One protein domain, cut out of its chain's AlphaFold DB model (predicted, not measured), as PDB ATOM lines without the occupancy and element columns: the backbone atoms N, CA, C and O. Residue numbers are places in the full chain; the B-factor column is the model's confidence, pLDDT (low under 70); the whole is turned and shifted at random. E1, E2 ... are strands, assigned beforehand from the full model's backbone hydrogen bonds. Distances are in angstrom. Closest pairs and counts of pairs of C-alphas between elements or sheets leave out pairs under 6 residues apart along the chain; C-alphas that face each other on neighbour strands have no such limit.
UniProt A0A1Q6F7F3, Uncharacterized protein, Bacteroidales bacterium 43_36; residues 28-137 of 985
ATOM      1  N   GLY A  28     203.564 186.286 173.175       54.38
ATOM      2  CA  GLY A  28     202.554 185.675 172.307       54.38
ATOM      3  C   GLY A  28     203.019 184.439 171.520       54.38
ATOM      4  O   GLY A  28     202.222 183.888 170.762       54.38
ATOM      5  N   VAL A  29     204.272 183.988 171.664       59.34
ATOM      6  CA  VAL A  29     204.785 182.805 170.948       59.34
ATOM      7  C   VAL A  29     204.520 181.533 171.754       59.34
ATOM      8  O   VAL A  29     205.022 181.375 172.865       59.34
ATOM      9  N   THR A  30     203.763 180.586 171.189       60.62
ATOM     10  CA  THR A  30     203.509 179.287 171.838       60.62
ATOM     11  C   THR A  30     204.620 178.283 171.489       60.62
ATOM     12  O   THR A  30     204.763 177.925 170.314       60.62
ATOM     13  N   PRO A  31     205.422 177.809 172.466       61.09
ATOM     14  CA  PRO A  31     206.390 176.737 172.244       61.09
ATOM     15  C   PRO A  31     205.694 175.362 172.190       61.09
ATOM     16  O   PRO A  31     204.617 175.197 172.772       61.09
ATOM     17  N   PRO A  32     206.303 174.347 171.548       59.56
ATOM     18  CA  PRO A  32     205.748 172.995 171.510       59.56
ATOM     19  C   PRO A  32     205.666 172.376 172.916       59.56
ATOM     20  O   PRO A  32     206.634 172.407 173.681       59.56
ATOM     21  N   GLY A  33     204.509 171.806 173.268       62.62
ATOM     22  CA  GLY A  33     204.259 171.215 174.588       62.62
ATOM     23  C   GLY A  33     202.782 171.210 175.003       62.62
ATOM     24  O   GLY A  33     201.885 171.290 174.168       62.62
ATOM     25  N   ASN A  34     202.518 171.112 176.313       50.62
ATOM     26  CA  ASN A  34     201.165 171.035 176.887       50.62
ATOM     27  C   ASN A  34     200.311 172.276 176.549       50.62
ATOM     28  O   ASN A  34     200.340 173.268 177.274       50.62
ATOM     29  N   GLY A  35     199.519 172.181 175.480       65.38
ATOM     30  CA  GLY A  35     198.675 173.262 174.958       65.38
ATOM     31  C   GLY A  35     198.811 173.480 173.448       65.38
ATOM     32  O   GLY A  35     197.951 174.126 172.857       65.38
ATOM     33  N   ASP A  36     199.836 172.910 172.808       78.81
ATOM     34  CA  ASP A  36     200.043 173.006 171.362       78.81
ATOM     35  C   ASP A  36     198.998 172.179 170.596       78.81
ATOM     36  O   ASP A  36     199.120 170.968 170.416       78.81
ATOM     37  N   THR A  37     197.940 172.843 170.129       85.75
ATOM     38  CA  THR A  37     196.888 172.190 169.333       85.75
ATOM     39  C   THR A  37     197.271 171.988 167.862       85.75
ATOM     40  O   THR A  37     196.430 171.528 167.084       85.75
ATOM     41  N   PHE A  38     198.495 172.342 167.451       89.44
ATOM     42  CA  PHE A  38     198.992 172.286 166.070       89.44
ATOM     43  C   PHE A  38     200.011 171.162 165.836       89.44
ATOM     44  O   PHE A  38     200.459 170.977 164.703       89.44
ATOM     45  N   GLU A  39     200.353 170.383 166.865       90.25
ATOM     46  CA  GLU A  39     201.114 169.141 166.716       90.25
ATOM     47  C   GLU A  39     200.391 168.146 165.788       90.25
ATOM     48  O   GLU A  39     199.170 167.973 165.841       90.25
ATOM     49  N   GLY A  40     201.148 167.476 164.917       90.88
ATOM     50  CA  GLY A  40     200.610 166.469 164.006       90.88
ATOM     51  C   GLY A  40     201.684 165.663 163.281       90.88
ATOM     52  O   GLY A  40     202.856 165.681 163.643       90.88
ATOM     53  N   SER A  41     201.279 164.905 162.262       91.31
ATOM     54  CA  SER A  41     202.135 163.895 161.626       91.31
ATOM     55  C   SER A  41     203.085 164.418 160.540       91.31
ATOM     56  O   SER A  41     203.835 163.614 159.985       91.31
ATOM     57  N   GLN A  42     203.068 165.711 160.196       94.88
ATOM     58  CA  GLN A  42     203.947 166.264 159.161       94.88
ATOM     59  C   GLN A  42     205.254 166.794 159.760       94.88
ATOM     60  O   GLN A  42     205.296 167.901 160.288       94.88
ATOM     61  N   TYR A  43     206.331 166.018 159.642       94.94
ATOM     62  CA  TYR A  43     207.657 166.378 160.169       94.94
ATOM     63  C   TYR A  43     208.589 167.023 159.135       94.94
ATOM     64  O   TYR A  43     209.623 167.555 159.513       94.94
ATOM     65  N   VAL A  44     208.265 166.968 157.839       94.19
ATOM     66  CA  VAL A  44     209.160 167.435 156.766       94.19
ATOM     67  C   VAL A  44     208.484 168.523 155.941       94.19
ATOM     68  O   VAL A  44     207.372 168.322 155.453       94.19
ATOM     69  N   ILE A  45     209.172 169.647 155.755       94.88
ATOM     70  CA  ILE A  45     208.804 170.740 154.848       94.88
ATOM     71  C   ILE A  45     209.901 170.845 153.784       94.88
ATOM     72  O   ILE A  45     211.083 170.906 154.123       94.88
ATOM     73  N   THR A  46     209.520 170.891 152.507       93.12
ATOM     74  CA  THR A  46     210.460 171.097 151.395       93.12
ATOM     75  C   THR A  46     210.238 172.475 150.783       93.12
ATOM     76  O   THR A  46     209.131 172.773 150.337       93.12
ATOM     77  N   LEU A  47     211.291 173.290 150.746       94.06
ATOM     78  CA  LEU A  47     211.339 174.609 150.101       94.06
ATOM     79  C   LEU A  47     212.367 174.594 148.957       94.06
ATOM     80  O   LEU A  47     213.179 173.669 148.867       94.06
ATOM     81  N   GLN A  48     212.335 175.584 148.066       92.38
ATOM     82  CA  GLN A  48     213.197 175.646 146.879       92.38
ATOM     83  C   GLN A  48     213.994 176.953 146.848       92.38
ATOM     84  O   GLN A  48     215.081 177.032 147.432       92.38
ATOM     85  N   ASP A  49     213.455 177.971 146.182       91.50
ATOM     86  CA  ASP A  49     214.111 179.254 145.935       91.50
ATOM     87  C   ASP A  49     214.045 180.179 147.157       91.50
ATOM     88  O   ASP A  49     214.973 180.944 147.412       91.50
ATOM     89  N   GLU A  50     213.011 180.030 147.993       92.69
ATOM     90  CA  GLU A  50     212.806 180.790 149.236       92.69
ATOM     91  C   GLU A  50     213.979 180.618 150.215       92.69
ATOM     92  O   GLU A  50     214.248 181.460 151.071       92.69
ATOM     93  N   THR A  51     214.691 179.500 150.080       93.00
ATOM     94  CA  THR A  51     215.797 179.044 150.932       93.00
ATOM     95  C   THR A  51     217.117 178.937 150.170       93.00
ATOM     96  O   THR A  51     218.064 178.338 150.672       93.00
ATOM     97  N   GLU A  52     217.225 179.543 148.981       90.62
ATOM     98  CA  GLU A  52     218.439 179.497 148.151       90.62
ATOM     99  C   GLU A  52     219.688 180.002 148.885       90.62
ATOM    100  O   GLU A  52     220.765 179.428 148.734       90.62
ATOM    101  N   ASN A  53     219.526 180.994 149.763       88.62
ATOM    102  CA  ASN A  53     220.610 181.557 150.566       88.62
ATOM    103  C   ASN A  53     220.709 180.960 151.988       88.62
ATOM    104  O   ASN A  53     221.583 181.356 152.762       88.62
ATOM    105  N   PHE A  54     219.875 179.974 152.341       91.62
ATOM    106  CA  PHE A  54     219.850 179.361 153.671       91.62
ATOM    107  C   PHE A  54     220.736 178.107 153.754       91.62
ATOM    108  O   PHE A  54     220.486 177.108 153.084       91.62
ATOM    109  N   HIS A  55     221.768 178.146 154.606       88.94
ATOM    110  CA  HIS A  55     222.845 177.138 154.630       88.94
ATOM    111  C   HIS A  55     223.142 176.540 156.021       88.94
ATOM    112  O   HIS A  55     224.086 175.767 156.169       88.94
ATOM    113  N   TYR A  56     222.361 176.883 157.047       90.06
ATOM    114  CA  TYR A  56     222.603 176.443 158.427       90.06
ATOM    115  C   TYR A  56     222.016 175.044 158.694       90.06
ATOM    116  O   TYR A  56     220.971 174.726 158.124       90.06
ATOM    117  N   PRO A  57     222.647 174.206 159.541       89.56
ATOM    118  CA  PRO A  57     222.199 172.831 159.789       89.56
ATOM    119  C   PRO A  57     221.053 172.720 160.806       89.56
ATOM    120  O   PRO A  57     220.316 171.739 160.777       89.56
ATOM    121  N   GLU A  58     220.890 173.705 161.690       91.62
ATOM    122  CA  GLU A  58     219.856 173.755 162.731       91.62
ATOM    123  C   GLU A  58     219.087 175.075 162.644       91.62
ATOM    124  O   GLU A  58     219.662 176.112 162.299       91.62
ATOM    125  N   PHE A  59     217.795 175.042 162.975       93.19
ATOM    126  CA  PHE A  59     216.936 176.223 162.993       93.19
ATOM    127  C   PHE A  59     215.824 176.133 164.047       93.19
ATOM    128  O   PHE A  59     215.445 175.048 164.496       93.19
ATOM    129  N   ILE A  60     215.229 177.281 164.369       94.00
ATOM    130  CA  ILE A  60     213.879 177.377 164.936       94.00
ATOM    131  C   ILE A  60     213.020 178.179 163.957       94.00
ATOM    132  O   ILE A  60     213.319 179.330 163.652       94.00
ATOM    133  N   CYS A  61     211.968 177.561 163.425       94.75
ATOM    134  CA  CYS A  61     211.042 178.186 162.491       94.75
ATOM    135  C   CYS A  61     209.888 178.812 163.266       94.75
ATOM    136  O   CYS A  61     209.165 178.100 163.969       94.75
ATOM    137  N   THR A  62     209.708 180.121 163.112       95.44
ATOM    138  CA  THR A  62     208.551 180.855 163.629       95.44
ATOM    139  C   THR A  62     207.506 180.951 162.526       95.44
ATOM    140  O   THR A  62     207.802 181.379 161.406       95.44
ATOM    141  N   MET A  63     206.270 180.554 162.821       95.00
ATOM    142  CA  MET A  63     205.182 180.506 161.845       95.00
ATOM    143  C   MET A  63     203.854 180.955 162.454       95.00
ATOM    144  O   MET A  63     203.624 180.793 163.652       95.00
ATOM    145  N   ARG A  64     202.970 181.498 161.614       95.12
ATOM    146  CA  ARG A  64     201.599 181.868 161.976       95.12
ATOM    147  C   ARG A  64     200.597 180.870 161.398       95.12
ATOM    148  O   ARG A  64     200.695 180.501 160.229       95.12
ATOM    149  N   THR A  65     199.639 180.456 162.213       92.69
ATOM    150  CA  THR A  65     198.531 179.550 161.874       92.69
ATOM    151  C   THR A  65     197.352 180.311 161.249       92.69
ATOM    152  O   THR A  65     197.294 181.540 161.306       92.69
ATOM    153  N   GLU A  66     196.378 179.598 160.671       88.75
ATOM    154  CA  GLU A  66     195.143 180.202 160.128       88.75
ATOM    155  C   GLU A  66     194.347 181.040 161.148       88.75
ATOM    156  O   GLU A  66     193.751 182.043 160.767       88.75
ATOM    157  N   ASP A  67     194.355 180.668 162.433       88.44
ATOM    158  CA  ASP A  67     193.675 181.414 163.506       88.44
ATOM    159  C   ASP A  67     194.498 182.586 164.077       88.44
ATOM    160  O   ASP A  67     194.071 183.251 165.018       88.44
ATOM    161  N   GLY A  68     195.668 182.864 163.493       87.62
ATOM    162  CA  GLY A  68     196.542 183.972 163.872       87.62
ATOM    163  C   GLY A  68     197.565 183.650 164.965       87.62
ATOM    164  O   GLY A  68     198.465 184.463 165.187       87.62
ATOM    165  N   THR A  69     197.487 182.478 165.603       89.75
ATOM    166  CA  THR A  69     198.453 182.034 166.623       89.75
ATOM    167  C   THR A  69     199.871 181.970 166.047       89.75
ATOM    168  O   THR A  69     200.091 181.469 164.943       89.75
ATOM    169  N   VAL A  70     200.863 182.456 166.799       91.12
ATOM    170  CA  VAL A  70     202.281 182.316 166.439       91.12
ATOM    171  C   VAL A  70     202.884 181.156 167.227       91.12
ATOM    172  O   VAL A  70     202.833 181.125 168.458       91.12
ATOM    173  N   ILE A  71     203.452 180.192 166.505       92.12
ATOM    174  CA  ILE A  71     204.064 178.980 167.060       92.12
ATOM    175  C   ILE A  71     205.507 178.840 166.570       92.12
ATOM    176  O   ILE A  71     205.879 179.375 165.521       92.12
ATOM    177  N   THR A  72     206.318 178.083 167.310       92.94
ATOM    178  CA  THR A  72     207.688 177.738 166.903       92.94
ATOM    179  C   THR A  72     207.881 176.238 166.709       92.94
ATOM    180  O   THR A  72     207.228 175.406 167.346       92.94
ATOM    181  N   ARG A  73     208.802 175.880 165.808       92.94
ATOM    182  CA  ARG A  73     209.260 174.505 165.568       92.94
ATOM    183  C   ARG A  73     210.774 174.480 165.388       92.94
ATOM    184  O   ARG A  73     211.284 175.046 164.425       92.94
ATOM    185  N   ARG A  74     211.493 173.822 166.300       93.38
ATOM    186  CA  ARG A  74     212.913 173.493 166.104       93.38
ATOM    187  C   ARG A  74     213.044 172.399 165.039       93.38
ATOM    188  O   ARG A  74     212.133 171.583 164.890       93.38
ATOM    189  N   GLY A  75     214.146 172.400 164.297       94.06
ATOM    190  CA  GLY A  75     214.447 171.342 163.343       94.06
ATOM    191  C   GLY A  75     215.857 171.395 162.762       94.06
ATOM    192  O   GLY A  75     216.611 172.350 162.965       94.06
ATOM    193  N   GLY A  76     216.192 170.345 162.013       94.44
ATOM    194  CA  GLY A  76     217.421 170.220 161.230       94.44
ATOM    195  C   GLY A  76     217.180 170.467 159.738       94.44
ATOM    196  O   GLY A  76     216.136 170.094 159.197       94.44
ATOM    197  N   HIS A  77     218.143 171.083 159.057       95.38
ATOM    198  CA  HIS A  77     218.064 171.449 157.642       95.38
ATOM    199  C   HIS A  77     219.199 170.827 156.818       95.38
ATOM    200  O   HIS A  77     220.364 170.845 157.214       95.38
ATOM    201  N   ILE A  78     218.853 170.320 155.630       94.06
ATOM    202  CA  ILE A  78     219.806 169.889 154.599       94.06
ATOM    203  C   ILE A  78     219.327 170.419 153.242       94.06
ATOM    204  O   ILE A  78     218.152 170.269 152.910       94.06
ATOM    205  N   ARG A  79     220.234 170.985 152.435       92.00
ATOM    206  CA  ARG A  79     219.957 171.397 151.049       92.00
ATOM    207  C   ARG A  79     220.568 170.398 150.058       92.00
ATOM    208  O   ARG A  79     221.766 170.132 150.121       92.00
ATOM    209  N   LEU A  80     219.751 169.839 149.164       90.88
ATOM    210  CA  LEU A  80     220.125 168.851 148.141       90.88
ATOM    211  C   LEU A  80     219.458 169.215 146.810       90.88
ATOM    212  O   LEU A  80     218.271 169.518 146.791       90.88
ATOM    213  N   ASP A  81     220.209 169.193 145.707       88.56
ATOM    214  CA  ASP A  81     219.709 169.422 144.337       88.56
ATOM    215  C   ASP A  81     218.792 170.660 144.173       88.56
ATOM    216  O   ASP A  81     217.821 170.651 143.419       88.56
ATOM    217  N   GLY A  82     219.101 171.746 144.895       85.88
ATOM    218  CA  GLY A  82     218.330 172.999 144.881       85.88
ATOM    219  C   GLY A  82     217.090 173.022 145.786       85.88
ATOM    220  O   GLY A  82     216.402 174.037 145.837       85.88
ATOM    221  N   GLN A  83     216.816 171.948 146.529       92.31
ATOM    222  CA  GLN A  83     215.725 171.860 147.500       92.31
ATOM    223  C   GLN A  83     216.269 171.866 148.930       92.31
ATOM    224  O   GLN A  83     217.196 171.123 149.253       92.31
ATOM    225  N   SER A  84     215.670 172.668 149.805       94.19
ATOM    226  CA  SER A  84     215.927 172.640 151.246       94.19
ATOM    227  C   SER A  84     214.893 171.767 151.940       94.19
ATOM    228  O   SER A  84     213.693 172.033 151.878       94.19
ATOM    229  N   ILE A  85     215.374 170.733 152.623       95.06
ATOM    230  CA  ILE A  85     214.576 169.798 153.411       95.06
ATOM    231  C   ILE A  85     214.689 170.223 154.877       95.06
ATOM    232  O   ILE A  85     215.748 170.089 155.493       95.06
ATOM    233  N   LEU A  86     213.598 170.754 155.421       95.56
ATOM    234  CA  LEU A  86     213.453 171.156 156.817       95.56
ATOM    235  C   LEU A  86     212.770 170.016 157.585       95.56
ATOM    236  O   LEU A  86     211.608 169.704 157.321       95.56
ATOM    237  N   THR A  87     213.481 169.386 158.519       96.38
ATOM    238  CA  THR A  87     212.967 168.289 159.356       96.38
ATOM    239  C   THR A  87     212.708 168.808 160.764       96.38
ATOM    240  O   THR A  87     213.649 169.157 161.468       96.38
ATOM    241  N   LEU A  88     211.441 168.885 161.160       95.38
ATOM    242  CA  LEU A  88     210.991 169.409 162.448       95.38
ATOM    243  C   LEU A  88     211.132 168.358 163.559       95.38
ATOM    244  O   LEU A  88     210.820 167.188 163.344       95.38
ATOM    245  N   ASP A  89     211.491 168.792 164.767       94.38
ATOM    246  CA  ASP A  89     211.505 167.947 165.972       94.38
ATOM    247  C   ASP A  89     210.079 167.604 166.448       94.38
ATOM    248  O   ASP A  89     209.832 166.566 167.062       94.38
ATOM    249  N   THR A  90     209.120 168.486 166.152       93.06
ATOM    250  CA  THR A  90     207.690 168.330 166.443       93.06
ATOM    251  C   THR A  90     206.913 168.563 165.155       93.06
ATOM    252  O   THR A  90     207.050 169.612 164.527       93.06
ATOM    253  N   GLY A  91     206.113 167.587 164.732       91.88
ATOM    254  CA  GLY A  91     205.375 167.684 163.477       91.88
ATOM    255  C   GLY A  91     204.197 168.662 163.538       91.88
ATOM    256  O   GLY A  91     203.786 169.127 164.603       91.88
ATOM    257  N   LEU A  92     203.639 168.972 162.370       93.81
ATOM    258  CA  LEU A  92     202.464 169.827 162.197       93.81
ATOM    259  C   LEU A  92     201.238 169.004 161.770       93.81
ATOM    260  O   LEU A  92     201.364 167.988 161.076       93.81
ATOM    261  N   LYS A  93     200.042 169.439 162.179       93.25
ATOM    262  CA  LYS A  93     198.761 168.922 161.656       93.25
ATOM    263  C   LYS A  93     198.431 169.525 160.285       93.25
ATOM    264  O   LYS A  93     199.031 170.519 159.879       93.25
ATOM    265  N   GLU A  94     197.446 168.952 159.594       94.81
ATOM    266  CA  GLU A  94     196.904 169.527 158.353       94.81
ATOM    267  C   GLU A  94     196.356 170.951 158.568       94.81
ATOM    268  O   GLU A  94     195.800 171.253 159.626       94.81
ATOM    269  N   GLY A  95     196.523 171.810 157.560       94.69
ATOM    270  CA  GLY A  95     196.172 173.236 157.600       94.69
ATOM    271  C   GLY A  95     197.174 174.109 156.838       94.69
ATOM    272  O   GLY A  95     198.190 173.611 156.339       94.69
ATOM    273  N   ILE A  96     196.891 175.408 156.742       96.19
ATOM    274  CA  ILE A  96     197.793 176.411 156.165       96.19
ATOM    275  C   ILE A  96     198.598 177.100 157.276       96.19
ATOM    276  O   ILE A  96     198.072 177.493 158.318       96.19
ATOM    277  N   TYR A  97     199.895 177.277 157.032       96.38
ATOM    278  CA  TYR A  97     200.822 177.969 157.927       96.38
ATOM    279  C   TYR A  97     201.609 179.000 157.124       96.38
ATOM    280  O   TYR A  97     202.120 178.684 156.049       96.38
ATOM    281  N   ARG A  98     201.744 180.227 157.630       96.81
ATOM    282  CA  ARG A  98     202.659 181.222 157.061       96.81
ATOM    283  C   ARG A  98     203.987 181.171 157.806       96.81
ATOM    284  O   ARG A  98     204.046 181.510 158.986       96.81
ATOM    285  N   LEU A  99     205.044 180.747 157.121       96.88
ATOM    286  CA  LEU A  99     206.397 180.692 157.663       96.88
ATOM    287  C   LEU A  99     206.938 182.125 157.723       96.88
ATOM    288  O   LEU A  99     207.117 182.761 156.689       96.88
ATOM    289  N   LEU A 100     207.154 182.672 158.920       96.12
ATOM    290  CA  LEU A 100     207.583 184.065 159.067       96.12
ATOM    291  C   LEU A 100     209.086 184.176 158.797       96.12
ATOM    292  O   LEU A 100     209.502 184.896 157.885       96.12
ATOM    293  N   TYR A 101     209.879 183.418 159.552       95.88
ATOM    294  CA  TYR A 101     211.335 183.354 159.457       95.88
ATOM    295  C   TYR A 101     211.891 182.080 160.115       95.88
ATOM    296  O   TYR A 101     211.211 181.393 160.883       95.88
ATOM    297  N   LEU A 102     213.152 181.775 159.812       95.44
ATOM    298  CA  LEU A 102     213.982 180.798 160.518       95.44
ATOM    299  C   LEU A 102     214.984 181.562 161.385       95.44
ATOM    300  O   LEU A 102     215.650 182.451 160.869       95.44
ATOM    301  N   THR A 103     215.136 181.218 162.660       92.69
ATOM    302  CA  THR A 103     216.272 181.683 163.471       92.69
ATOM    303  C   THR A 103     217.352 180.609 163.523       92.69
ATOM    304  O   THR A 103     217.039 179.422 163.656       92.69
ATOM    305  N   THR A 104     218.623 181.000 163.407       88.44
ATOM    306  CA  THR A 104     219.770 180.077 163.454       88.44
ATOM    307  C   THR A 104     220.843 180.555 164.427       88.44
ATOM    308  O   THR A 104     221.070 181.764 164.530       88.44
ATOM    309  N   PRO A 105     221.522 179.639 165.143       80.94
ATOM    310  CA  PRO A 105     222.580 180.011 166.067       80.94
ATOM    311  C   PRO A 105     223.857 180.369 165.298       80.94
ATOM    312  O   PRO A 105     224.326 179.613 164.444       80.94
ATOM    313  N   VAL A 106     224.460 181.502 165.646       70.81
ATOM    314  CA  VAL A 106     225.795 181.905 165.201       70.81
ATOM    315  C   VAL A 106     226.721 181.941 166.406       70.81
ATOM    316  O   VAL A 106     226.589 182.779 167.300       70.81
ATOM    317  N   VAL A 107     227.683 181.018 166.396       62.06
ATOM    318  CA  VAL A 107     228.803 180.988 167.337       62.06
ATOM    319  C   VAL A 107     229.884 181.915 166.792       62.06
ATOM    320  O   VAL A 107     230.459 181.645 165.738       62.06
ATOM    321  N   THR A 108     230.158 183.011 167.496       53.88
ATOM    322  CA  THR A 108     231.315 183.863 167.190       53.88
ATOM    323  C   THR A 108     232.532 183.356 167.963       53.88
ATOM    324  O   THR A 108     232.415 182.936 169.109       53.88
ATOM    325  N   GLU A 109     233.722 183.365 167.355       50.91
ATOM    326  CA  GLU A 109     234.930 182.762 167.957       50.91
ATOM    327  C   GLU A 109     235.490 183.528 169.180       50.91
ATOM    328  O   GLU A 109     236.532 183.149 169.716       50.91
ATOM    329  N   ALA A 110     234.836 184.612 169.614       52.31
ATOM    330  CA  ALA A 110     235.356 185.547 170.611       52.31
ATOM    331  C   ALA A 110     234.727 185.408 172.009       52.31
ATOM    332  O   ALA A 110     235.455 185.509 172.997       52.31
ATOM    333  N   GLU A 111     233.414 185.175 172.118       47.53
ATOM    334  CA  GLU A 111     232.689 185.135 173.399       47.53
ATOM    335  C   GLU A 111     231.618 184.031 173.398       47.53
ATOM    336  O   GLU A 111     231.116 183.630 172.352       47.53
ATOM    337  N   ALA A 112     231.294 183.495 174.578       49.66
ATOM    338  CA  ALA A 112     230.493 182.273 174.731       49.66
ATOM    339  C   ALA A 112     228.965 182.467 174.599       49.66
ATOM    340  O   ALA A 112     228.210 181.580 175.001       49.66
ATOM    341  N   ASP A 113     228.514 183.593 174.042       50.50
ATOM    342  CA  ASP A 113     227.098 183.886 173.808       50.50
ATOM    343  C   ASP A 113     226.646 183.430 172.415       50.50
ATOM    344  O   ASP A 113     227.269 183.710 171.388       50.50
ATOM    345  N   THR A 114     225.516 182.722 172.376       60.12
ATOM    346  CA  THR A 114     224.898 182.276 171.122       60.12
ATOM    347  C   THR A 114     223.983 183.372 170.592       60.12
ATOM    348  O   THR A 114     222.842 183.500 171.027       60.12
ATOM    349  N   THR A 115     224.464 184.148 169.623       68.56
ATOM    350  CA  THR A 115     223.602 185.094 168.898       68.56
ATOM    351  C   THR A 115     222.728 184.353 167.888       68.56
ATOM    352  O   THR A 115     223.208 183.440 167.216       68.56
ATOM    353  N   TRP A 116     221.455 184.735 167.759       75.50
ATOM    354  CA  TRP A 116     220.535 184.140 166.783       75.50
ATOM    355  C   TRP A 116     220.289 185.099 165.614       75.50
ATOM    356  O   TRP A 116     220.041 186.286 165.820       75.50
ATOM    357  N   ASN A 117     220.364 184.584 164.385       87.06
ATOM    358  CA  ASN A 117     220.081 185.332 163.159       87.06
ATOM    359  C   ASN A 117     218.737 184.909 162.561       87.06
ATOM    360  O   ASN A 117     218.537 183.722 162.316       87.06
ATOM    361  N   GLU A 118     217.866 185.866 162.241       93.62
ATOM    362  CA  GLU A 118     216.699 185.641 161.381       93.62
ATOM    363  C   GLU A 118     217.111 185.479 159.908       93.62
ATOM    364  O   GLU A 118     217.915 186.246 159.375       93.62
ATOM    365  N   TYR A 119     216.492 184.511 159.238       94.75
ATOM    366  CA  TYR A 119     216.405 184.378 157.789       94.75
ATOM    367  C   TYR A 119     214.927 184.430 157.407       94.75
ATOM    368  O   TYR A 119     214.142 183.563 157.803       94.75
ATOM    369  N   GLY A 120     214.533 185.455 156.658       95.50
ATOM    370  CA  GLY A 120     213.133 185.656 156.307       95.50
ATOM    371  C   GLY A 120     212.621 184.659 155.264       95.50
ATOM    372  O   GLY A 120     213.347 184.283 154.338       95.50
ATOM    373  N   LEU A 121     211.363 184.233 155.428       95.75
ATOM    374  CA  LEU A 121     210.646 183.382 154.472       95.75
ATOM    375  C   LEU A 121     209.405 184.092 153.926       95.75
ATOM    376  O   LEU A 121     209.288 184.316 152.728       95.75
ATOM    377  N   GLY A 122     208.463 184.447 154.800       94.38
ATOM    378  CA  GLY A 122     207.199 185.095 154.447       94.38
ATOM    379  C   GLY A 122     206.158 184.184 153.779       94.38
ATOM    380  O   GLY A 122     204.970 184.476 153.904       94.38
ATOM    381  N   CYS A 123     206.549 183.097 153.106       95.94
ATOM    382  CA  CYS A 123     205.650 182.235 152.331       95.94
ATOM    383  C   CYS A 123     204.625 181.446 153.170       95.94
ATOM    384  O   CYS A 123     204.872 181.027 154.303       95.94
ATOM    385  N   ARG A 124     203.454 181.188 152.580       96.50
ATOM    386  CA  ARG A 124     202.490 180.185 153.056       96.50
ATOM    387  C   ARG A 124     202.824 178.789 152.544       96.50
ATOM    388  O   ARG A 124     203.124 178.607 151.365       96.50
ATOM    389  N   ILE A 125     202.642 177.803 153.414       96.25
ATOM    390  CA  ILE A 125     202.583 176.382 153.078       96.25
ATOM    391  C   ILE A 125     201.213 175.803 153.437       96.25
ATOM    392  O   ILE A 125     200.613 176.178 154.441       96.25
ATOM    393  N   GLU A 126     200.737 174.860 152.636       96.62
ATOM    394  CA  GLU A 126     199.579 174.011 152.914       96.62
ATOM    395  C   GLU A 126     200.065 172.601 153.244       96.62
ATOM    396  O   GLU A 126     200.866 172.027 152.502       96.62
ATOM    397  N   ILE A 127     199.558 172.036 154.338       94.75
ATOM    398  CA  ILE A 127     199.782 170.644 154.728       94.75
ATOM    399  C   ILE A 127     198.487 169.870 154.494       94.75
ATOM    400  O   ILE A 127     197.489 170.098 155.179       94.75
ATOM    401  N   SER A 128     198.499 168.935 153.542       92.25
ATOM    402  CA  SER A 128     197.355 168.065 153.250       92.25
ATOM    403  C   SER A 128     197.810 166.672 152.820       92.25
ATOM    404  O   SER A 128     198.699 166.523 151.979       92.25
ATOM    405  N   LYS A 129     197.197 165.629 153.391       85.75
ATOM    406  CA  LYS A 129     197.397 164.207 153.063       85.75
ATOM    407  C   LYS A 129     198.862 163.753 153.135       85.75
ATOM    408  O   LYS A 129     199.287 162.900 152.358       85.75
ATOM    409  N   GLY A 130     199.636 164.330 154.057       78.38
ATOM    410  CA  GLY A 130     201.070 164.049 154.211       78.38
ATOM    411  C   GLY A 130     201.977 164.708 153.160       78.38
ATOM    412  O   GLY A 130     203.131 164.310 153.013       78.38
ATOM    413  N   THR A 131     201.469 165.690 152.408       86.31
ATOM    414  CA  THR A 131     202.252 166.501 151.462       86.31
ATOM    415  C   THR A 131     202.255 167.965 151.880       86.31
ATOM    416  O   THR A 131     201.265 168.457 152.423       86.31
ATOM    417  N   VAL A 132     203.374 168.650 151.625       92.50
ATOM    418  CA  VAL A 132     203.527 170.092 151.844       92.50
ATOM    419  C   VAL A 132     203.598 170.791 150.492       92.50
ATOM    420  O   VAL A 132     204.367 170.377 149.624       92.50
ATOM    421  N   ARG A 133     202.805 171.848 150.319       94.56
ATOM    422  CA  ARG A 133     202.765 172.674 149.107       94.56
ATOM    423  C   ARG A 133     202.998 174.136 149.470       94.56
ATOM    424  O   ARG A 133     202.229 174.687 150.250       94.56
ATOM    425  N   VAL A 134     204.017 174.772 148.893       95.00
ATOM    426  CA  VAL A 134     204.168 176.236 148.958       95.00
ATOM    427  C   VAL A 134     203.045 176.875 148.133       95.00
ATOM    428  O   VAL A 134     202.752 176.412 147.028       95.00
ATOM    429  N   LEU A 135     202.376 177.882 148.695       94.81
ATOM    430  CA  LEU A 135     201.219 178.548 148.085       94.81
ATOM    431  C   LEU A 135     201.552 179.902 147.451       94.81
ATOM    432  O   LEU A 135     200.872 180.304 146.510       94.81
ATOM    433  N   ASP A 136     202.553 180.602 147.984       94.56
ATOM    434  CA  ASP A 136     202.928 181.948 147.543       94.56
ATOM    435  C   ASP A 136     204.069 181.868 146.512       94.56
ATOM    436  O   ASP A 136     204.969 181.041 146.681       94.56
ATOM    437  N   PRO A 137     204.084 182.715 145.466       94.12
ATOM    438  CA  PRO A 137     205.228 182.804 144.566       94.12
ATOM    439  C   PRO A 137     206.452 183.380 145.296       94.12
ATOM    440  O   PRO A 137     206.320 184.112 146.280       94.12
TER     441      PRO A 137
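This is residues 28 to 137 of the 985 residues of an uncharacterized protein of Bacteroidales bacterium 43_36 (UniProt A0A1Q6F7F3). What does the model look like? E1 to E5, E7 and E8 wrap into a small, nearly closed barrel, and the hairpin of E5 and E6 sticks out from it as an arm at residues 107 to 114. What is it built of? The 110 printed residues have eight named strands, E1 to E8 along the chain, in one branched, strongly twisted antiparallel sheet; the class is all strand. How large is it? It is compact, with a radius of gyration of the C-alphas of 13.9 A, and the C-alphas span 45 by 36 by 21 A along their three main axes.

Where do the strands begin? E1, residues 39 to 47, starts at C-alpha 39, (201.114, 169.141, 166.716). Which come next? E2 is residues 58 to 65, E3 70 to 80, 28.9 A long, E4 83 to 92, and E5 95 to 107, 34.9 A long. Which come last? E6 is residues 114 to 120, E7 124 to 128 and E8 131 to 134, ending at C-alpha 134, (204.168, 176.236, 148.958).

What does E1 pair with? It is the antiparallel neighbour of E4, with N 45 and O 86 2.9 A apart. How do E2 to E4 run? They form a meander, each strand the antiparallel neighbour of the one before, with N 61 and O 73 at 2.8 A and N 78 and O 85 at 3.1 A. E1 to E4 and E2 to E5 are each a Greek key, four strands in a row of which three are a meander and the first is the antiparallel neighbour of the fourth. Where does the sheet branch? E5 has E2 on one side, with N 62 and O 101 at 3.0 A, and E6 and E7 on the other, with N 104 and O 117 at 2.9 A and N 97 and O 125 at 2.9 A. What is beyond E7? E7 and E8 are a hairpin, with N 126 and O 133 at 2.8 A; the closest C-alphas of E1 and E8, Ile 45 and Val 132, are 6.1 A apart.

How far does it reach? The two C-alphas farthest apart, Ala 110 and Lys 129, are 46.9 A apart. Is it unbroken? The printed part has no cut and no long link. Where is confidence low? Residues 28 to 35 and 107 to 115 are under 70.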